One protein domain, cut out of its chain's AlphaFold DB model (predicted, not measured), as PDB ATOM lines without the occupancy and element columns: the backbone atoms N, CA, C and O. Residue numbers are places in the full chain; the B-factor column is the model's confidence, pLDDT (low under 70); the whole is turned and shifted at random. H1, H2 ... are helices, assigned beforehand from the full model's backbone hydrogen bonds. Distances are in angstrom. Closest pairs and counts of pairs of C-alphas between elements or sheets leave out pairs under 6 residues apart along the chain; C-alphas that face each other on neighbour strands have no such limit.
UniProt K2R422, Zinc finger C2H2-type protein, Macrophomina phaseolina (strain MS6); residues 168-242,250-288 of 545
ATOM      1  N   CYS A 168     136.770 130.495  99.342       78.56
ATOM      2  CA  CYS A 168     136.547 130.842  97.939       78.56
ATOM      3  C   CYS A 168     136.839 129.631  97.035       78.56
ATOM      4  O   CYS A 168     137.983 129.404  96.665       78.56
ATOM      5  N   THR A 169     135.815 128.845  96.690       75.94
ATOM      6  CA  THR A 169     135.921 127.723  95.728       75.94
ATOM      7  C   THR A 169     135.659 128.128  94.286       75.94
ATOM      8  O   THR A 169     136.175 127.494  93.372       75.94
ATOM      9  N   ASP A 170     134.874 129.182  94.081       74.44
ATOM     10  CA  ASP A 170     134.296 129.506  92.773       74.44
ATOM     11  C   ASP A 170     135.336 130.093  91.791       74.44
ATOM     12  O   ASP A 170     135.070 130.195  90.596       74.44
ATOM     13  N   TYR A 171     136.525 130.467  92.288       74.88
ATOM     14  CA  TYR A 171     137.599 131.121  91.527       74.88
ATOM     15  C   TYR A 171     138.998 130.578  91.890       74.88
ATOM     16  O   TYR A 171     139.747 131.237  92.617       74.88
ATOM     17  N   PRO A 172     139.410 129.399  91.386       74.94
ATOM     18  CA  PRO A 172     140.810 128.966  91.445       74.94
ATOM     19  C   PRO A 172     141.714 129.991  90.725       74.94
ATOM     20  O   PRO A 172     141.338 130.450  89.648       74.94
ATOM     21  N   PRO A 173     142.892 130.376  91.263       75.69
ATOM     22  CA  PRO A 173     143.642 129.751  92.357       75.69
ATOM     23  C   PRO A 173     143.343 130.301  93.766       75.69
ATOM     24  O   PRO A 173     144.103 130.013  94.692       75.69
ATOM     25  N   CYS A 174     142.286 131.093  93.968       78.19
ATOM     26  CA  CYS A 174     141.972 131.618  95.296       78.19
ATOM     27  C   CYS A 174     141.658 130.486  96.285       78.19
ATOM     28  O   CYS A 174     140.952 129.534  95.958       78.19
ATOM     29  N   ARG A 175     142.194 130.594  97.505       74.69
ATOM     30  CA  ARG A 175     141.932 129.681  98.633       74.69
ATOM     31  C   ARG A 175     141.709 130.442  99.944       74.69
ATOM     32  O   ARG A 175     141.920 129.901 101.023       74.69
ATOM     33  N   GLU A 176     141.311 131.710  99.852       75.31
ATOM     34  CA  GLU A 176     141.046 132.553 101.018       75.31
ATOM     35  C   GLU A 176     139.857 132.023 101.839       75.31
ATOM     36  O   GLU A 176     138.848 131.558 101.293       75.31
ATOM     37  N   VAL A 177     139.992 132.098 103.165       79.06
ATOM     38  CA  VAL A 177     139.113 131.446 104.148       79.06
ATOM     39  C   VAL A 177     138.398 132.501 104.994       79.06
ATOM     40  O   VAL A 177     139.031 133.353 105.619       79.06
ATOM     41  N   PHE A 178     137.061 132.461 105.036       79.19
ATOM     42  CA  PHE A 178     136.246 133.525 105.627       79.19
ATOM     43  C   PHE A 178     135.308 133.041 106.733       79.19
ATOM     44  O   PHE A 178     134.399 132.247 106.524       79.19
ATOM     45  N   ARG A 179     135.375 133.690 107.901       77.19
ATOM     46  CA  ARG A 179     134.464 133.405 109.028       77.19
ATOM     47  C   ARG A 179     132.972 133.655 108.731       77.19
ATOM     48  O   ARG A 179     132.112 133.156 109.451       77.19
ATOM     49  N   LYS A 180     132.621 134.469 107.726       81.62
ATOM     50  CA  LYS A 180     131.218 134.772 107.376       81.62
ATOM     51  C   LYS A 180     130.981 134.704 105.871       81.62
ATOM     52  O   LYS A 180     131.746 135.288 105.101       81.62
ATOM     53  N   HIS A 181     129.828 134.164 105.474       81.25
ATOM     54  CA  HIS A 181     129.354 134.223 104.088       81.25
ATOM     55  C   HIS A 181     129.340 135.661 103.538       81.25
ATOM     56  O   HIS A 181     129.824 135.912 102.441       81.25
ATOM     57  N   SER A 182     128.905 136.652 104.328       83.75
ATOM     58  CA  SER A 182     128.900 138.062 103.902       83.75
ATOM     59  C   SER A 182     130.291 138.688 103.727       83.75
ATOM     60  O   SER A 182     130.397 139.727 103.074       83.75
ATOM     61  N   THR A 183     131.353 138.090 104.283       85.44
ATOM     62  CA  THR A 183     132.744 138.483 103.998       85.44
ATOM     63  C   THR A 183     133.312 137.761 102.781       85.44
ATOM     64  O   THR A 183     133.904 138.441 101.948       85.44
ATOM     65  N   LEU A 184     133.030 136.463 102.597       85.88
ATOM     66  CA  LEU A 184     133.354 135.743 101.354       85.88
ATOM     67  C   LEU A 184     132.704 136.436 100.146       85.88
ATOM     68  O   LEU A 184     133.379 136.822  99.201       85.88
ATOM     69  N   GLN A 185     131.406 136.729 100.231       84.00
ATOM     70  CA  GLN A 185     130.654 137.442  99.195       84.00
ATOM     71  C   GLN A 185     131.130 138.881  98.959       84.00
ATOM     72  O   GLN A 185     130.790 139.469  97.936       84.00
ATOM     73  N   LYS A 186     131.856 139.503  99.898       83.44
ATOM     74  CA  LYS A 186     132.534 140.788  99.646       83.44
ATOM     75  C   LYS A 186     133.838 140.559  98.896       83.44
ATOM     76  O   LYS A 186     134.033 141.209  97.882       83.44
ATOM     77  N   HIS A 187     134.652 139.612  99.357       84.06
ATOM     78  CA  HIS A 187     135.904 139.226  98.715       84.06
ATOM     79  C   HIS A 187     135.707 138.793  97.257       84.06
ATOM     80  O   HIS A 187     136.345 139.372  96.388       84.06
ATOM     81  N   ILE A 188     134.774 137.877  96.964       85.06
ATOM     82  CA  ILE A 188     134.471 137.443  95.588       85.06
ATOM     83  C   ILE A 188     134.146 138.653  94.699       85.06
ATOM     84  O   ILE A 188     134.687 138.803  93.603       85.06
ATOM     85  N   ARG A 189     133.309 139.572  95.196       83.12
ATOM     86  CA  ARG A 189     132.944 140.781  94.453       83.12
ATOM     87  C   ARG A 189     134.118 141.731  94.244       83.12
ATOM     88  O   ARG A 189     134.294 142.190  93.124       83.12
ATOM     89  N   SER A 190     134.917 142.009  95.271       82.50
ATOM     90  CA  SER A 190     136.015 142.980  95.190       82.50
ATOM     91  C   SER A 190     137.257 142.443  94.469       82.50
ATOM     92  O   SER A 190     137.937 143.204  93.791       82.50
ATOM     93  N   ALA A 191     137.574 141.155  94.639       81.50
ATOM     94  CA  ALA A 191     138.840 140.545  94.223       81.50
ATOM     95  C   ALA A 191     138.750 139.712  92.934       81.50
ATOM     96  O   ALA A 191     139.769 139.547  92.269       81.50
ATOM     97  N   HIS A 192     137.568 139.196  92.572       82.31
ATOM     98  CA  HIS A 192     137.388 138.388  91.356       82.31
ATOM     99  C   HIS A 192     136.483 139.071  90.331       82.31
ATOM    100  O   HIS A 192     136.854 139.184  89.169       82.31
ATOM    101  N   LEU A 193     135.326 139.587  90.757       82.56
ATOM    102  CA  LEU A 193     134.364 140.222  89.846       82.56
ATOM    103  C   LEU A 193     134.609 141.725  89.612       82.56
ATOM    104  O   LEU A 193     133.947 142.317  88.765       82.56
ATOM    105  N   GLY A 194     135.474 142.377  90.400       77.69
ATOM    106  CA  GLY A 194     135.666 143.838  90.378       77.69
ATOM    107  C   GLY A 194     134.410 144.666  90.726       77.69
ATOM    108  O   GLY A 194     134.390 145.883  90.546       77.69
ATOM    109  N   GLN A 195     133.348 144.026  91.226       78.62
ATOM    110  CA  GLN A 195     132.015 144.596  91.428       78.62
ATOM    111  C   GLN A 195     131.905 145.406  92.725       78.62
ATOM    112  O   GLN A 195     131.374 144.960  93.753       78.62
ATOM    113  N   LYS A 196     132.347 146.658  92.638       78.00
ATOM    114  CA  LYS A 196     132.223 147.653  93.702       78.00
ATOM    115  C   LYS A 196     130.799 148.220  93.755       78.00
ATOM    116  O   LYS A 196     130.442 149.114  92.996       78.00
ATOM    117  N   LYS A 197     129.965 147.684  94.656       78.75
ATOM    118  CA  LYS A 197     128.520 148.007  94.736       78.75
ATOM    119  C   LYS A 197     128.188 149.456  95.120       78.75
ATOM    120  O   LYS A 197     127.052 149.866  94.915       78.75
ATOM    121  N   TYR A 198     129.117 150.197  95.722       82.06
ATOM    122  CA  TYR A 198     128.870 151.547  96.231       82.06
ATOM    123  C   TYR A 198     129.581 152.573  95.347       82.06
ATOM    124  O   TYR A 198     130.696 152.988  95.655       82.06
ATOM    125  N   GLN A 199     128.954 152.926  94.224       82.75
ATOM    126  CA  GLN A 199     129.361 154.054  93.378       82.75
ATOM    127  C   GLN A 199     129.089 155.379  94.097       82.75
ATOM    128  O   GLN A 199     128.164 155.456  94.910       82.75
ATOM    129  N   CYS A 200     129.884 156.411  93.814       85.25
ATOM    130  CA  CYS A 200     129.618 157.742  94.334       85.25
ATOM    131  C   CYS A 200     128.468 158.413  93.557       85.25
ATOM    132  O   CYS A 200     128.554 158.525  92.336       85.25
ATOM    133  N   PRO A 201     127.396 158.872  94.231       80.12
ATOM    134  CA  PRO A 201     126.267 159.529  93.573       80.12
ATOM    135  C   PRO A 201     126.515 161.020  93.280       80.12
ATOM    136  O   PRO A 201     125.615 161.694  92.785       80.12
ATOM    137  N   HIS A 202     127.686 161.562  93.627       75.56
ATOM    138  CA  HIS A 202     127.975 162.983  93.463       75.56
ATOM    139  C   HIS A 202     128.316 163.318  92.007       75.56
ATOM    140  O   HIS A 202     129.173 162.674  91.397       75.56
ATOM    141  N   LEU A 203     127.668 164.356  91.477       78.44
ATOM    142  CA  LEU A 203     127.988 164.958  90.186       78.44
ATOM    143  C   LEU A 203     128.977 166.106  90.402       78.44
ATOM    144  O   LEU A 203     128.807 166.903  91.321       78.44
ATOM    145  N   ASP A 204     130.016 166.187  89.586       69.56
ATOM    146  CA  ASP A 204     130.924 167.332  89.559       69.56
ATOM    147  C   ASP A 204     130.156 168.607  89.131       69.56
ATOM    148  O   ASP A 204     129.563 168.600  88.047       69.56
ATOM    149  N   PRO A 205     130.135 169.686  89.945       66.88
ATOM    150  CA  PRO A 205     129.419 170.919  89.617       66.88
ATOM    151  C   PRO A 205     129.884 171.607  88.329       66.88
ATOM    152  O   PRO A 205     129.071 172.273  87.691       66.88
ATOM    153  N   GLU A 206     131.155 171.461  87.935       61.81
ATOM    154  CA  GLU A 206     131.694 172.133  86.742       61.81
ATOM    155  C   GLU A 206     131.557 171.285  85.474       61.81
ATOM    156  O   GLU A 206     131.288 171.818  84.397       61.81
ATOM    157  N   THR A 207     131.724 169.961  85.578       71.81
ATOM    158  CA  THR A 207     131.711 169.069  84.401       71.81
ATOM    159  C   THR A 207     130.416 168.277  84.217       71.81
ATOM    160  O   THR A 207     130.236 167.640  83.176       71.81
ATOM    161  N   GLY A 208     129.510 168.286  85.203       70.38
ATOM    162  CA  GLY A 208     128.232 167.564  85.184       70.38
ATOM    163  C   GLY A 208     128.355 166.035  85.196       70.38
ATOM    164  O   GLY A 208     127.348 165.333  85.081       70.38
ATOM    165  N   LYS A 209     129.573 165.495  85.311       75.38
ATOM    166  CA  LYS A 209     129.842 164.053  85.280       75.38
ATOM    167  C   LYS A 209     129.730 163.443  86.680       75.38
ATOM    168  O   LYS A 209     130.136 164.083  87.650       75.38
ATOM    169  N   PRO A 210     129.217 162.207  86.812       78.75
ATOM    170  CA  PRO A 210     129.293 161.478  88.069       78.75
ATOM    171  C   PRO A 210     130.746 161.161  88.415       78.75
ATOM    172  O   PRO A 210     131.574 160.928  87.537       78.75
ATOM    173  N   CYS A 211     131.054 161.118  89.706       81.44
ATOM    174  CA  CYS A 211     132.352 160.658  90.167       81.44
ATOM    175  C   CYS A 211     132.535 159.158  89.864       81.44
ATOM    176  O   CYS A 211     131.858 158.311  90.448       81.44
ATOM    177  N   ASP A 212     133.507 158.822  89.008       80.25
ATOM    178  CA  ASP A 212     133.829 157.445  88.579       80.25
ATOM    179  C   ASP A 212     134.301 156.510  89.719       80.25
ATOM    180  O   ASP A 212     134.621 155.336  89.502       80.25
ATOM    181  N   GLN A 213     134.391 157.004  90.958       80.38
ATOM    182  CA  GLN A 213     134.849 156.222  92.099       80.38
ATOM    183  C   GLN A 213     133.752 155.319  92.666       80.38
ATOM    184  O   GLN A 213     132.652 155.742  93.026       80.38
ATOM    185  N   ALA A 214     134.108 154.047  92.837       82.44
ATOM    186  CA  ALA A 214     133.263 153.036  93.451       82.44
ATOM    187  C   ALA A 214     134.001 152.286  94.568       82.44
ATOM    188  O   ALA A 214     135.231 152.154  94.553       82.44
ATOM    189  N   TYR A 215     133.231 151.764  95.525       84.75
ATOM    190  CA  TYR A 215     133.720 151.158  96.763       84.75
ATOM    191  C   TYR A 215     133.010 149.846  97.134       84.75
ATOM    192  O   TYR A 215     131.860 149.592  96.771       84.75
ATOM    193  N   ASP A 216     133.692 149.021  97.933       82.31
ATOM    194  CA  ASP A 216     133.182 147.733  98.436       82.31
ATOM    195  C   ASP A 216     132.391 147.849  99.749       82.31
ATOM    196  O   ASP A 216     131.739 146.892 100.188       82.31
ATOM    197  N   SER A 217     132.448 149.013 100.408       84.44
ATOM    198  CA  SER A 217     131.760 149.268 101.675       84.44
ATOM    199  C   SER A 217     131.153 150.679 101.755       84.44
ATOM    200  O   SER A 217     131.773 151.624 101.260       84.44
ATOM    201  N   PRO A 218     130.006 150.859 102.449       83.38
ATOM    202  CA  PRO A 218     129.405 152.180 102.652       83.38
ATOM    203  C   PRO A 218     130.319 153.137 103.423       83.38
ATOM    204  O   PRO A 218     130.327 154.335 103.172       83.38
ATOM    205  N   SER A 219     131.118 152.614 104.361       84.81
ATOM    206  CA  SER A 219     132.068 153.411 105.143       84.81
ATOM    207  C   SER A 219     133.192 153.972 104.272       84.81
ATOM    208  O   SER A 219     133.631 155.096 104.493       84.81
ATOM    209  N   SER A 220     133.639 153.206 103.274       85.75
ATOM    210  CA  SER A 220     134.635 153.645 102.293       85.75
ATOM    211  C   SER A 220     134.070 154.725 101.371       85.75
ATOM    212  O   SER A 220     134.751 155.723 101.158       85.75
ATOM    213  N   LEU A 221     132.825 154.554 100.902       87.44
ATOM    214  CA  LEU A 221     132.113 155.565 100.115       87.44
ATOM    215  C   LEU A 221     131.938 156.866 100.911       87.44
ATOM    216  O   LEU A 221     132.432 157.899 100.479       87.44
ATOM    217  N   LYS A 222     131.365 156.811 102.120       83.81
ATOM    218  CA  LYS A 222     131.174 157.999 102.972       83.81
ATOM    219  C   LYS A 222     132.487 158.715 103.304       83.81
ATOM    220  O   LYS A 222     132.537 159.940 103.386       83.81
ATOM    221  N   ALA A 223     133.571 157.958 103.477       83.50
ATOM    222  CA  ALA A 223     134.900 158.525 103.679       83.50
ATOM    223  C   ALA A 223     135.516 159.110 102.397       83.50
ATOM    224  O   ALA A 223     136.480 159.858 102.510       83.50
ATOM    225  N   HIS A 224     135.060 158.735 101.202       83.94
ATOM    226  CA  HIS A 224     135.437 159.371  99.936       83.94
ATOM    227  C   HIS A 224     134.599 160.625  99.687       83.94
ATOM    228  O   HIS A 224     135.184 161.677  99.450       83.94
ATOM    229  N   GLU A 225     133.274 160.531  99.846       82.75
ATOM    230  CA  GLU A 225     132.344 161.661  99.774       82.75
ATOM    231  C   GLU A 225     132.861 162.807 100.644       82.75
ATOM    232  O   GLU A 225     133.186 163.860 100.116       82.75
ATOM    233  N   GLY A 226     133.118 162.573 101.935       79.00
ATOM    234  CA  GLY A 226     133.659 163.605 102.830       79.00
ATOM    235  C   GLY A 226     135.063 164.137 102.494       79.00
ATOM    236  O   GLY A 226     135.437 165.163 103.041       79.00
ATOM    237  N   ARG A 227     135.845 163.474 101.625       75.56
ATOM    238  CA  ARG A 227     137.204 163.908 101.224       75.56
ATOM    239  C   ARG A 227     137.271 164.603  99.863       75.56
ATOM    240  O   ARG A 227     138.231 165.329  99.634       75.56
ATOM    241  N   VAL A 228     136.336 164.305  98.962       75.88
ATOM    242  CA  VAL A 228     136.360 164.745  97.551       75.88
ATOM    243  C   VAL A 228     135.153 165.620  97.206       75.88
ATOM    244  O   VAL A 228     135.261 166.504  96.367       75.88
ATOM    245  N   HIS A 229     134.019 165.390  97.868       76.31
ATOM    246  CA  HIS A 229     132.737 166.048  97.599       76.31
ATOM    247  C   HIS A 229     132.150 166.768  98.824       76.31
ATOM    248  O   HIS A 229     131.159 167.483  98.722       76.31
ATOM    249  N   GLY A 230     132.743 166.574 100.001       72.94
ATOM    250  CA  GLY A 230     132.428 167.344 101.190       72.94
ATOM    251  C   GLY A 230     132.958 168.763 101.046       72.94
ATOM    252  O   GLY A 230     134.045 168.971 100.513       72.94
ATOM    253  N   GLY A 231     132.217 169.731 101.583       74.19
ATOM    254  CA  GLY A 231     132.790 171.037 101.889       74.19
ATOM    255  C   GLY A 231     133.895 170.924 102.946       74.19
ATOM    256  O   GLY A 231     134.142 169.861 103.520       74.19
ATOM    257  N   ILE A 232     134.542 172.049 103.232       77.31
ATOM    258  CA  ILE A 232     135.502 172.172 104.331       77.31
ATOM    259  C   ILE A 232     134.844 171.703 105.644       77.31
ATOM    260  O   ILE A 232     133.783 172.192 106.018       77.31
ATOM    261  N   GLN A 233     135.471 170.750 106.344       75.06
ATOM    262  CA  GLN A 233     134.965 170.209 107.622       75.06
ATOM    263  C   GLN A 233     135.842 170.568 108.823       75.06
ATOM    264  O   GLN A 233     135.411 170.447 109.968       75.06
ATOM    265  N   HIS A 234     137.094 170.956 108.580       81.75
ATOM    266  CA  HIS A 234     138.095 171.157 109.618       81.75
ATOM    267  C   HIS A 234     138.783 172.503 109.412       81.75
ATOM    268  O   HIS A 234     139.351 172.734 108.352       81.75
ATOM    269  N   TYR A 235     138.770 173.362 110.422       82.19
ATOM    270  CA  TYR A 235     139.310 174.721 110.356       82.19
ATOM    271  C   TYR A 235     140.493 174.845 111.321       82.19
ATOM    272  O   TYR A 235     140.486 174.217 112.384       82.19
ATOM    273  N   CYS A 236     141.519 175.622 110.964       83.81
ATOM    274  CA  CYS A 236     142.627 175.895 111.881       83.81
ATOM    275  C   CYS A 236     142.318 177.094 112.782       83.81
ATOM    276  O   CYS A 236     142.466 178.241 112.369       83.81
ATOM    277  N   THR A 237     141.967 176.833 114.042       79.75
ATOM    278  CA  THR A 237     141.658 177.880 115.034       79.75
ATOM    279  C   THR A 237     142.857 178.752 115.424       79.75
ATOM    280  O   THR A 237     142.665 179.766 116.080       79.75
ATOM    281  N   GLN A 238     144.084 178.379 115.040       76.81
ATOM    282  CA  GLN A 238     145.305 179.166 115.274       76.81
ATOM    283  C   GLN A 238     145.628 180.138 114.123       76.81
ATOM    284  O   GLN A 238     146.517 180.972 114.264       76.81
ATOM    285  N   CYS A 239     144.909 180.041 112.999       79.06
ATOM    286  CA  CYS A 239     144.997 180.972 111.872       79.06
ATOM    287  C   CYS A 239     143.788 181.920 111.770       79.06
ATOM    288  O   CYS A 239     143.744 182.718 110.837       79.06
ATOM    289  N   ALA A 240     142.808 181.828 112.674       75.31
ATOM    290  CA  ALA A 240     141.669 182.740 112.692       75.31
ATOM    291  C   ALA A 240     142.152 184.172 112.976       75.31
ATOM    292  O   ALA A 240     142.719 184.427 114.038       75.31
ATOM    293  N   THR A 241     141.936 185.098 112.039       64.25
ATOM    294  CA  THR A 241     142.269 186.522 112.233       64.25
ATOM    295  C   THR A 241     141.219 187.251 113.060       64.25
ATOM    296  O   THR A 241     141.555 188.197 113.766       64.25
ATOM    297  N   ASP A 242     139.970 186.780 113.011       57.75
ATOM    298  CA  ASP A 242     138.812 187.445 113.602       57.75
ATOM    299  C   ASP A 242     138.051 186.493 114.542       57.75
ATOM    300  O   ASP A 242     137.558 185.450 114.093       57.75
ATOM    301  N   SER A 250     139.530 181.470 108.773       66.56
ATOM    302  CA  SER A 250     140.454 180.351 108.999       66.56
ATOM    303  C   SER A 250     140.685 179.516 107.734       66.56
ATOM    304  O   SER A 250     139.715 179.115 107.083       66.56
ATOM    305  N   PRO A 251     141.933 179.101 107.431       75.44
ATOM    306  CA  PRO A 251     142.201 178.125 106.389       75.44
ATOM    307  C   PRO A 251     141.479 176.811 106.706       75.44
ATOM    308  O   PRO A 251     141.571 176.248 107.806       75.44
ATOM    309  N   GLY A 252     140.725 176.355 105.710       79.25
ATOM    310  CA  GLY A 252     139.828 175.219 105.795       79.25
ATOM    311  C   GLY A 252     140.368 173.970 105.105       79.25
ATOM    312  O   GLY A 252     140.934 174.026 104.016       79.25
ATOM    313  N   PHE A 253     140.137 172.816 105.722       79.44
ATOM    314  CA  PHE A 253     140.616 171.514 105.283       79.44
ATOM    315  C   PHE A 253     139.468 170.511 105.111       79.44
ATOM    316  O   PHE A 253     138.600 170.339 105.971       79.44
ATOM    317  N   LEU A 254     139.532 169.768 104.006       75.81
ATOM    318  CA  LEU A 254     138.619 168.671 103.648       75.81
ATOM    319  C   LEU A 254     138.828 167.407 104.505       75.81
ATOM    320  O   LEU A 254     138.056 166.456 104.447       75.81
ATOM    321  N   SER A 255     139.917 167.339 105.276       79.62
ATOM    322  CA  SER A 255     140.230 166.184 106.115       79.62
ATOM    323  C   SER A 255     141.075 166.576 107.316       79.62
ATOM    324  O   SER A 255     142.011 167.365 107.194       79.62
ATOM    325  N   TYR A 256     140.815 165.939 108.457       81.19
ATOM    326  CA  TYR A 256     141.612 166.084 109.673       81.19
ATOM    327  C   TYR A 256     143.110 165.819 109.440       81.19
ATOM    328  O   TYR A 256     143.951 166.473 110.047       81.19
ATOM    329  N   ALA A 257     143.465 164.921 108.513       83.38
ATOM    330  CA  ALA A 257     144.861 164.670 108.147       83.38
ATOM    331  C   ALA A 257     145.524 165.868 107.436       83.38
ATOM    332  O   ALA A 257     146.709 166.116 107.642       83.38
ATOM    333  N   ALA A 258     144.765 166.627 106.636       83.00
ATOM    334  CA  ALA A 258     145.252 167.842 105.984       83.00
ATOM    335  C   ALA A 258     145.368 169.004 106.987       83.00
ATOM    336  O   ALA A 258     146.388 169.685 106.992       83.00
ATOM    337  N   LEU A 259     144.409 169.143 107.916       85.56
ATOM    338  CA  LEU A 259     144.538 170.066 109.051       85.56
ATOM    339  C   LEU A 259     145.783 169.742 109.897       85.56
ATOM    340  O   LEU A 259     146.545 170.640 110.237       85.56
ATOM    341  N   GLN A 260     146.038 168.466 110.207       83.62
ATOM    342  CA  GLN A 260     147.239 168.060 110.947       83.62
ATOM    343  C   GLN A 260     148.546 168.343 110.189       83.62
ATOM    344  O   GLN A 260     149.548 168.667 110.827       83.62
ATOM    345  N   ALA A 261     148.554 168.231 108.856       84.06
ATOM    346  CA  ALA A 261     149.706 168.609 108.038       84.06
ATOM    347  C   ALA A 261     149.948 170.127 108.085       84.06
ATOM    348  O   ALA A 261     151.061 170.552 108.373       84.06
ATOM    349  N   HIS A 262     148.895 170.934 107.924       85.75
ATOM    350  CA  HIS A 262     148.977 172.386 108.063       85.75
ATOM    351  C   HIS A 262     149.452 172.814 109.458       85.75
ATOM    352  O   HIS A 262     150.400 173.585 109.550       85.75
ATOM    353  N   ILE A 263     148.880 172.272 110.543       83.62
ATOM    354  CA  ILE A 263     149.340 172.565 111.913       83.62
ATOM    355  C   ILE A 263     150.829 172.229 112.057       83.62
ATOM    356  O   ILE A 263     151.577 172.995 112.645       83.62
ATOM    357  N   LYS A 264     151.297 171.120 111.479       81.69
ATOM    358  CA  LYS A 264     152.713 170.735 111.526       81.69
ATOM    359  C   LYS A 264     153.649 171.696 110.774       81.69
ATOM    360  O   LYS A 264     154.818 171.788 111.144       81.69
ATOM    361  N   GLU A 265     153.177 172.360 109.725       81.38
ATOM    362  CA  GLU A 265     153.992 173.231 108.866       81.38
ATOM    363  C   GLU A 265     153.893 174.713 109.268       81.38
ATOM    364  O   GLU A 265     154.920 175.377 109.413       81.38
ATOM    365  N   ALA A 266     152.678 175.209 109.515       81.12
ATOM    366  CA  ALA A 266     152.395 176.586 109.921       81.12
ATOM    367  C   ALA A 266     152.573 176.816 111.432       81.12
ATOM    368  O   ALA A 266     153.150 177.826 111.834       81.12
ATOM    369  N   HIS A 267     152.156 175.855 112.266       81.31
ATOM    370  CA  HIS A 267     152.181 175.948 113.734       81.31
ATOM    371  C   HIS A 267     152.975 174.804 114.405       81.31
ATOM    372  O   HIS A 267     152.454 174.127 115.302       81.31
ATOM    373  N   PRO A 268     154.226 174.515 113.984       81.44
ATOM    374  CA  PRO A 268     155.018 173.474 114.622       81.44
ATOM    375  C   PRO A 268     155.228 173.830 116.103       81.44
ATOM    376  O   PRO A 268     155.728 174.922 116.388       81.44
ATOM    377  N   PRO A 269     154.869 172.937 117.042       81.62
ATOM    378  CA  PRO A 269     154.914 173.225 118.470       81.62
ATOM    379  C   PRO A 269     156.326 173.616 118.924       81.62
ATOM    380  O   PRO A 269     157.279 172.848 118.761       81.62
ATOM    381  N   THR A 270     156.444 174.818 119.479       86.12
ATOM    382  CA  THR A 270     157.668 175.413 120.024       86.12
ATOM    383  C   THR A 270     157.851 175.054 121.489       86.12
ATOM    384  O   THR A 270     156.875 174.870 122.208       86.12
ATOM    385  N   CYS A 271     159.098 174.965 121.950       86.00
ATOM    386  CA  CYS A 271     159.375 174.908 123.381       86.00
ATOM    387  C   CYS A 271     159.491 176.311 123.964       86.00
ATOM    388  O   CYS A 271     160.360 177.068 123.544       86.00
ATOM    389  N   ASP A 272     158.679 176.624 124.969       83.69
ATOM    390  CA  ASP A 272     158.672 177.948 125.601       83.69
ATOM    391  C   ASP A 272     159.983 178.253 126.356       83.69
ATOM    392  O   ASP A 272     160.335 179.413 126.539       83.69
ATOM    393  N   HIS A 273     160.760 177.224 126.722       81.00
ATOM    394  CA  HIS A 273     162.049 177.374 127.411       81.00
ATOM    395  C   HIS A 273     163.265 177.579 126.488       81.00
ATOM    396  O   HIS A 273     164.308 178.016 126.967       81.00
ATOM    397  N   CYS A 274     163.193 177.235 125.195       84.69
ATOM    398  CA  CYS A 274     164.347 177.354 124.280       84.69
ATOM    399  C   CYS A 274     164.005 177.675 122.811       84.69
ATOM    400  O   CYS A 274     164.876 177.633 121.944       84.69
ATOM    401  N   GLY A 275     162.736 177.930 122.490       82.19
ATOM    402  CA  GLY A 275     162.256 178.222 121.138       82.19
ATOM    403  C   GLY A 275     162.290 177.048 120.146       82.19
ATOM    404  O   GLY A 275     161.875 177.215 118.997       82.19
ATOM    405  N   MET A 276     162.759 175.853 120.532       80.31
ATOM    406  CA  MET A 276     162.990 174.765 119.576       80.31
ATOM    407  C   MET A 276     161.685 174.280 118.919       80.31
ATOM    408  O   MET A 276     160.793 173.737 119.574       80.31
ATOM    409  N   ARG A 277     161.592 174.442 117.592       82.56
ATOM    410  CA  ARG A 277     160.425 174.049 116.783       82.56
ATOM    411  C   ARG A 277     160.402 172.531 116.583       82.56
ATOM    412  O   ARG A 277     161.242 171.973 115.878       82.56
ATOM    413  N   CYS A 278     159.420 171.854 117.168       81.31
ATOM    414  CA  CYS A 278     159.243 170.409 117.053       81.31
ATOM    415  C   CYS A 278     158.211 170.055 115.976       81.31
ATOM    416  O   CYS A 278     157.212 170.742 115.801       81.31
ATOM    417  N   SER A 279     158.387 168.927 115.277       79.56
ATOM    418  CA  SER A 279     157.472 168.556 114.181       79.56
ATOM    419  C   SER A 279     156.165 167.887 114.647       79.56
ATOM    420  O   SER A 279     155.293 167.593 113.833       79.56
ATOM    421  N   THR A 280     156.026 167.602 115.949       82.31
ATOM    422  CA  THR A 280     154.795 167.106 116.595       82.31
ATOM    423  C   THR A 280     154.809 167.440 118.090       82.31
ATOM    424  O   THR A 280     155.879 167.485 118.696       82.31
ATOM    425  N   HIS A 281     153.636 167.550 118.727       81.25
ATOM    426  CA  HIS A 281     153.538 167.780 120.178       81.25
ATOM    427  C   HIS A 281     154.226 166.674 121.000       81.25
ATOM    428  O   HIS A 281     154.819 166.939 122.034       81.25
ATOM    429  N   LYS A 282     154.222 165.424 120.516       83.75
ATOM    430  CA  LYS A 282     154.940 164.314 121.171       83.75
ATOM    431  C   LYS A 282     156.461 164.476 121.129       83.75
ATOM    432  O   LYS A 282     157.139 163.994 122.027       83.75
ATOM    433  N   GLN A 283     156.996 165.116 120.088       83.69
ATOM    434  CA  GLN A 283     158.413 165.472 120.029       83.69
ATOM    435  C   GLN A 283     158.720 166.670 120.921       83.69
ATOM    436  O   GLN A 283     159.744 166.630 121.584       83.69
ATOM    437  N   LEU A 284     157.827 167.668 120.988       86.31
ATOM    438  CA  LEU A 284     157.963 168.777 121.935       86.31
ATOM    439  C   LEU A 284     157.998 168.265 123.375       86.31
ATOM    440  O   LEU A 284     158.937 168.558 124.102       86.31
ATOM    441  N   GLN A 285     157.024 167.440 123.755       83.38
ATOM    442  CA  GLN A 285     156.963 166.826 125.075       83.38
ATOM    443  C   GLN A 285     158.230 166.007 125.370       83.38
ATOM    444  O   GLN A 285     158.873 166.228 126.388       83.38
ATOM    445  N   ALA A 286     158.650 165.125 124.455       82.81
ATOM    446  CA  ALA A 286     159.877 164.347 124.630       82.81
ATOM    447  C   ALA A 286     161.143 165.225 124.692       82.81
ATOM    448  O   ALA A 286     162.113 164.850 125.340       82.81
ATOM    449  N   HIS A 287     161.157 166.377 124.020       84.44
ATOM    450  CA  HIS A 287     162.237 167.350 124.119       84.44
ATOM    451  C   HIS A 287     162.214 168.077 125.469       84.44
ATOM    452  O   HIS A 287     163.256 168.128 126.110       84.44
ATOM    453  N   ALA A 288     161.063 168.549 125.951       83.38
ATOM    454  CA  ALA A 288     160.935 169.151 127.279       83.38
ATOM    455  C   ALA A 288     161.353 168.159 128.384       83.38
ATOM    456  O   ALA A 288     162.173 168.485 129.243       83.38
TER     457      ALA A 288
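What this domain is: This is residues 168 to 242 and 250 to 288 of the 545 residues of the protein "Zinc finger C2H2-type protein" of Macrophomina phaseolina (strain MS6) (UniProt K2R422). With little regular structure, the printed part is a flat, strung-out row of loops and four short helices, H1 at one end and H4 towards the other, no helix touching another. The loop of residues 193 to 217 folds back on itself as an arm between H1 and H2. The 114 printed residues hold H1, H2, H3 and H4 in that order and no named strand; the class is all helix, with 43 residues in named elements. The whole is extended, with a radius of gyration of the C-alphas of 21.9 A and spans of 65 by 41 by 19 A.

Where its parts are: H1, residues 181 to 192, is 15.6 A long from C-alpha 181 at (129.354, 134.223, 104.088). H2, residues 218 to 229, and H3, residues 256 to 266, are each 15.1 A long. H4, residues 281 to 288, is 10.3 A long, to C-alpha 288 at (160.935, 169.151, 127.279).

How they stand to each other: The four helices are apart from one another, with no C-alphas within 8 A. Residues 198 to 199 pair with 214 to 215, and 234 to 235 with 252 to 253, both antiparallel. Every O i to N i+4 pair is within hydrogen-bond range in H3 and H4, against 6 of 8 in H1 and 7 of 8 in H2.

The domain as a whole: The C-alphas farthest apart, of Asp 170 and His 273, are 65.3 A apart. Residues 243 to 249 are not printed, with 8.6 A between C-alphas 242 and 250, in the link across the cut from H2 to H3. The links H1 to H2 and H3 to H4 are long. Residues 204 to 206, 241 to 242 and 250 have pLDDT under 70.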